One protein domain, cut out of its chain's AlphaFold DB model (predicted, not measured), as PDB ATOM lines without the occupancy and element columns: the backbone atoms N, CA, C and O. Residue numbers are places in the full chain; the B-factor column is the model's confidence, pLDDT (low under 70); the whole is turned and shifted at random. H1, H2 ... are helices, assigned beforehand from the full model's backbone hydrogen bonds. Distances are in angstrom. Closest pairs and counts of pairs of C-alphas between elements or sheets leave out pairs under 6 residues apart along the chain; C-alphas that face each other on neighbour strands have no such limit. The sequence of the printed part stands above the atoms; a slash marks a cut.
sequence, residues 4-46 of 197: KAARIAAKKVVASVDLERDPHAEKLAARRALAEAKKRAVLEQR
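What this domain is: This is residues 4 to 46 of the 197 residues of an uncharacterized protein of Acidobacteria bacterium (UniProt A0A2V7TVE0). Two helices make an L: the long arm is H2, the shorter arm is H1, and a five-residue turn makes the corner. Both arms stick out with residues 4 to 12 and 25 to 46 standing free, and no core lies between them. The printed part has 43 residues, H1 then H2, no named strand, and is all helix; it is extended, with a radius of gyration of the C-alphas of 15.9 A and spans of 48 by 24 by 7 A.

Where its parts are: Find C-alpha 23 at (25.519, 61.475, 290.051); from there H2, residues 23 to 46, runs 34.6 A to C-alpha 46 at (-2.175, 40.816, 288.033). H1, residues 4 to 17, starts at C-alpha 4 (30.465, 70.661, 308.355) and covers 20.8 A.

How they stand to each other: Look at Ser 16 and Pro 23, whose C-alphas, the closest of H1 and H2, are 6.8 A apart. The helices only just touch, with 3 pairs of C-alphas within 8 A, and only at the corner by their tight link. Their lines are about perpendicular, at 87 degrees. In H1 and H2 every O i to N i+4 pair is within hydrogen-bond range.

The domain as a whole: The C-alphas of Lys 4 and Arg 46, the two farthest apart, are 48.7 A apart. The printed part has no cut. Mean pLDDT of the printed part is 75.7; residues 16, 21 and 39 to 45 are under 70.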
ATOM      1  N   LYS A   4      29.303  71.490 308.694       87.31
ATOM      2  CA  LYS A   4      30.465  70.661 308.355       87.31
ATOM      3  C   LYS A   4      30.062  69.464 307.486       87.31
ATOM      4  O   LYS A   4      30.704  69.215 306.470       87.31
ATOM      5  N   ALA A   5      28.978  68.772 307.838       81.81
ATOM      6  CA  ALA A   5      28.466  67.641 307.064       81.81
ATOM      7  C   ALA A   5      27.968  68.065 305.671       81.81
ATOM      8  O   ALA A   5      28.259  67.390 304.684       81.81
ATOM      9  N   ALA A   6      27.294  69.215 305.572       86.81
ATOM     10  CA  ALA A   6      26.818  69.757 304.299       86.81
ATOM     11  C   ALA A   6      27.972  70.092 303.334       86.81
ATOM     12  O   ALA A   6      27.926  69.722 302.162       86.81
ATOM     13  N   ARG A   7      29.051  70.715 303.832       90.31
ATOM     14  CA  ARG A   7      30.246  71.028 303.022       90.31
ATOM     15  C   ARG A   7      30.957  69.774 302.511       90.31
ATOM     16  O   ARG A   7      31.406  69.752 301.369       90.31
ATOM     17  N   ILE A   8      31.045  68.727 303.334       88.19
ATOM     18  CA  ILE A   8      31.641  67.442 302.932       88.19
ATOM     19  C   ILE A   8      30.803  66.778 301.831       88.19
ATOM     20  O   ILE A   8      31.363  66.287 300.853       88.19
ATOM     21  N   ALA A   9      29.473  66.790 301.955       81.44
ATOM     22  CA  ALA A   9      28.578  66.250 300.933       81.44
ATOM     23  C   ALA A   9      28.684  67.018 299.602       81.44
ATOM     24  O   ALA A   9      28.770  66.390 298.550       81.44
ATOM     25  N   ALA A  10      28.758  68.352 299.650       82.38
ATOM     26  CA  ALA A  10      28.928  69.184 298.459       82.38
ATOM     27  C   ALA A  10      30.254  68.900 297.731       82.38
ATOM     28  O   ALA A  10      30.248  68.672 296.525       82.38
ATOM     29  N   LYS A  11      31.380  68.817 298.461       85.56
ATOM     30  CA  LYS A  11      32.692  68.488 297.868       85.56
ATOM     31  C   LYS A  11      32.706  67.126 297.172       85.56
ATOM     32  O   LYS A  11      33.328  66.992 296.128       85.56
ATOM     33  N   LYS A  12      32.006  66.128 297.724       80.44
ATOM     34  CA  LYS A  12      31.883  64.803 297.096       80.44
ATOM     35  C   LYS A  12      31.142  64.863 295.762       80.44
ATOM     36  O   LYS A  12      31.580  64.229 294.814       80.44
ATOM     37  N   VAL A  13      30.048  65.622 295.685       76.75
ATOM     38  CA  VAL A  13      29.287  65.785 294.435       76.75
ATOM     39  C   VAL A  13      30.138  66.480 293.372       76.75
ATOM     40  O   VAL A  13      30.203  65.980 292.256       76.75
ATOM     41  N   VAL A  14      30.849  67.555 293.731       79.38
ATOM     42  CA  VAL A  14      31.761  68.266 292.813       79.38
ATOM     43  C   VAL A  14      32.853  67.330 292.283       79.38
ATOM     44  O   VAL A  14      32.989  67.186 291.076       79.38
ATOM     45  N   ALA A  15      33.521  66.578 293.165       77.69
ATOM     46  CA  ALA A  15      34.543  65.606 292.768       77.69
ATOM     47  C   ALA A  15      34.009  64.452 291.889       77.69
ATOM     48  O   ALA A  15      34.790  63.766 291.241       77.69
ATOM     49  N   SER A  16      32.693  64.206 291.879       69.38
ATOM     50  CA  SER A  16      32.074  63.191 291.006       69.38
ATOM     51  C   SER A  16      31.893  63.715 289.581       69.38
ATOM     52  O   SER A  16      32.084  62.967 288.627       69.38
ATOM     53  N   VAL A  17      31.547  65.000 289.457       75.69
ATOM     54  CA  VAL A  17      31.365  65.699 288.178       75.69
ATOM     55  C   VAL A  17      32.703  65.846 287.452       75.69
ATOM     56  O   VAL A  17      32.754  65.634 286.245       75.69
ATOM     57  N   ASP A  18      33.790  66.101 288.190       72.38
ATOM     58  CA  ASP A  18      35.159  66.171 287.646       72.38
ATOM     59  C   ASP A  18      35.647  64.831 287.054       72.38
ATOM     60  O   ASP A  18      36.563  64.805 286.238       72.38
ATOM     61  N   LEU A  19      35.024  63.712 287.441       77.25
ATOM     62  CA  LEU A  19      35.280  62.368 286.906       77.25
ATOM     63  C   LEU A  19      34.332  61.997 285.746       77.25
ATOM     64  O   LEU A  19      34.166  60.813 285.454       77.25
ATOM     65  N   GLU A  20      33.658  62.983 285.141       73.94
ATOM     66  CA  GLU A  20      32.664  62.830 284.060       73.94
ATOM     67  C   GLU A  20      31.466  61.914 284.398       73.94
ATOM     68  O   GLU A  20      30.678  61.543 283.526       73.94
ATOM     69  N   ARG A  21      31.265  61.562 285.675       68.19
ATOM     70  CA  ARG A  21      30.073  60.840 286.137       68.19
ATOM     71  C   ARG A  21      29.041  61.830 286.641       68.19
ATOM     72  O   ARG A  21      29.275  62.528 287.622       68.19
ATOM     73  N   ASP A  22      27.864  61.841 286.021       75.00
ATOM     74  CA  ASP A  22      26.722  62.591 286.538       75.00
ATOM     75  C   ASP A  22      26.008  61.787 287.653       75.00
ATOM     76  O   ASP A  22      25.268  60.833 287.367       75.00
ATOM     77  N   PRO A  23      26.160  62.170 288.938       74.19
ATOM     78  CA  PRO A  23      25.519  61.475 290.051       74.19
ATOM     79  C   PRO A  23      23.988  61.614 290.039       74.19
ATOM     80  O   PRO A  23      23.290  60.839 290.703       74.19
ATOM     81  N   HIS A  24      23.437  62.599 289.321       75.75
ATOM     82  CA  HIS A  24      21.997  62.735 289.128       75.75
ATOM     83  C   HIS A  24      21.473  61.760 288.073       75.75
ATOM     84  O   HIS A  24      20.439  61.125 288.317       75.75
ATOM     85  N   ALA A  25      22.180  61.580 286.955       78.38
ATOM     86  CA  ALA A  25      21.817  60.608 285.924       78.38
ATOM     87  C   ALA A  25      21.788  59.172 286.471       78.38
ATOM     88  O   ALA A  25      20.806  58.458 286.253       78.38
ATOM     89  N   GLU A  26      22.791  58.767 287.256       77.75
ATOM     90  CA  GLU A  26      22.843  57.430 287.866       77.75
ATOM     91  C   GLU A  26      21.684  57.197 288.848       77.75
ATOM     92  O   GLU A  26      20.999  56.170 288.794       77.75
ATOM     93  N   LYS A  27      21.382  58.179 289.709       75.69
ATOM     94  CA  LYS A  27      20.239  58.100 290.636       75.69
ATOM     95  C   LYS A  27      18.901  58.033 289.905       75.69
ATOM     96  O   LYS A  27      17.999  57.310 290.336       75.69
ATOM     97  N   LEU A  28      18.750  58.778 288.811       77.88
ATOM     98  CA  LEU A  28      17.544  58.742 287.985       77.88
ATOM     99  C   LEU A  28      17.401  57.402 287.261       77.88
ATOM    100  O   LEU A  28      16.303  56.846 287.258       77.88
ATOM    101  N   ALA A  29      18.484  56.856 286.705       76.56
ATOM    102  CA  ALA A  29      18.494  55.541 286.071       76.56
ATOM    103  C   ALA A  29      18.142  54.432 287.074       76.56
ATOM    104  O   ALA A  29      17.250  53.630 286.803       76.56
ATOM    105  N   ALA A  30      18.733  54.451 288.273       77.75
ATOM    106  CA  ALA A  30      18.411  53.509 289.343       77.75
ATOM    107  C   ALA A  30      16.941  53.619 289.783       77.75
ATOM    108  O   ALA A  30      16.241  52.613 289.910       77.75
ATOM    109  N   ARG A  31      16.421  54.843 289.950       79.62
ATOM    110  CA  ARG A  31      15.007  55.061 290.294       79.62
ATOM    111  C   ARG A  31      14.065  54.583 289.188       79.62
ATOM    112  O   ARG A  31      13.023  54.009 289.500       79.62
ATOM    113  N   ARG A  32      14.416  54.797 287.915       77.69
ATOM    114  CA  ARG A  32      13.653  54.300 286.757       77.69
ATOM    115  C   ARG A  32      13.677  52.773 286.691       77.69
ATOM    116  O   ARG A  32      12.611  52.182 286.579       77.69
ATOM    117  N   ALA A  33      14.836  52.138 286.851       74.69
ATOM    118  CA  ALA A  33      14.963  50.681 286.866       74.69
ATOM    119  C   ALA A  33      14.139  50.043 287.996       74.69
ATOM    120  O   ALA A  33      13.387  49.101 287.759       74.69
ATOM    121  N   LEU A  34      14.192  50.612 289.207       72.25
ATOM    122  CA  LEU A  34      13.362  50.169 290.331       72.25
ATOM    123  C   LEU A  34      11.865  50.364 290.061       72.25
ATOM    124  O   LEU A  34      11.056  49.521 290.445       72.25
ATOM    125  N   ALA A  35      11.474  51.464 289.415       75.62
ATOM    126  CA  ALA A  35      10.082  51.700 289.044       75.62
ATOM    127  C   ALA A  35       9.596  50.701 287.981       75.62
ATOM    128  O   ALA A  35       8.495  50.176 288.115       75.62
ATOM    129  N   GLU A  36      10.405  50.402 286.964       74.31
ATOM    130  CA  GLU A  36      10.081  49.410 285.932       74.31
ATOM    131  C   GLU A  36      10.023  47.985 286.497       74.31
ATOM    132  O   GLU A  36       9.084  47.250 286.196       74.31
ATOM    133  N   ALA A  37      10.943  47.613 287.390       71.94
ATOM    134  CA  ALA A  37      10.898  46.330 288.090       71.94
ATOM    135  C   ALA A  37       9.622  46.190 288.937       71.94
ATOM    136  O   ALA A  37       8.933  45.176 288.862       71.94
ATOM    137  N   LYS A  38       9.242  47.242 289.676       71.88
ATOM    138  CA  LYS A  38       7.981  47.268 290.433       71.88
ATOM    139  C   LYS A  38       6.762  47.157 289.522       71.88
ATOM    140  O   LYS A  38       5.833  46.426 289.843       71.88
ATOM    141  N   LYS A  39       6.752  47.860 288.384       69.25
ATOM    142  CA  LYS A  39       5.664  47.752 287.401       69.25
ATOM    143  C   LYS A  39       5.554  46.333 286.849       69.25
ATOM    144  O   LYS A  39       4.440  45.825 286.780       69.25
ATOM    145  N   ARG A  40       6.676  45.694 286.494       64.12
ATOM    146  CA  ARG A  40       6.689  44.293 286.046       64.12
ATOM    147  C   ARG A  40       6.140  43.357 287.111       64.12
ATOM    148  O   ARG A  40       5.200  42.638 286.810       64.12
ATOM    149  N   ALA A  41       6.609  43.465 288.352       65.38
ATOM    150  CA  ALA A  41       6.112  42.639 289.449       65.38
ATOM    151  C   ALA A  41       4.594  42.802 289.664       65.38
ATOM    152  O   ALA A  41       3.876  41.824 289.837       65.38
ATOM    153  N   VAL A  42       4.071  44.033 289.589       69.88
ATOM    154  CA  VAL A  42       2.622  44.285 289.701       69.88
ATOM    155  C   VAL A  42       1.849  43.699 288.516       69.88
ATOM    156  O   VAL A  42       0.734  43.212 288.692       69.88
ATOM    157  N   LEU A  43       2.403  43.758 287.303       66.75
ATOM    158  CA  LEU A  43       1.780  43.153 286.124       66.75
ATOM    159  C   LEU A  43       1.768  41.627 286.224       66.75
ATOM    160  O   LEU A  43       0.724  41.033 285.981       66.75
ATOM    161  N   GLU A  44       2.878  41.027 286.649       66.38
ATOM    162  CA  GLU A  44       3.013  39.586 286.883       66.38
ATOM    163  C   GLU A  44       2.000  39.104 287.931       66.38
ATOM    164  O   GLU A  44       1.242  38.167 287.673       66.38
ATOM    165  N   GLN A  45       1.876  39.821 289.053       60.53
ATOM    166  CA  GLN A  45       0.860  39.553 290.078       60.53
ATOM    167  C   GLN A  45      -0.573  39.699 289.548       60.53
ATOM    168  O   GLN A  45      -1.452  38.933 289.922       60.53
ATOM    169  N   ARG A  46      -0.843  40.654 288.649       70.12
ATOM    170  CA  ARG A  46      -2.175  40.816 288.033       70.12
ATOM    171  C   ARG A  46      -2.512  39.733 287.012       70.12
ATOM    172  O   ARG A  46      -3.682  39.585 286.661       70.12
TER     173      ARG A  46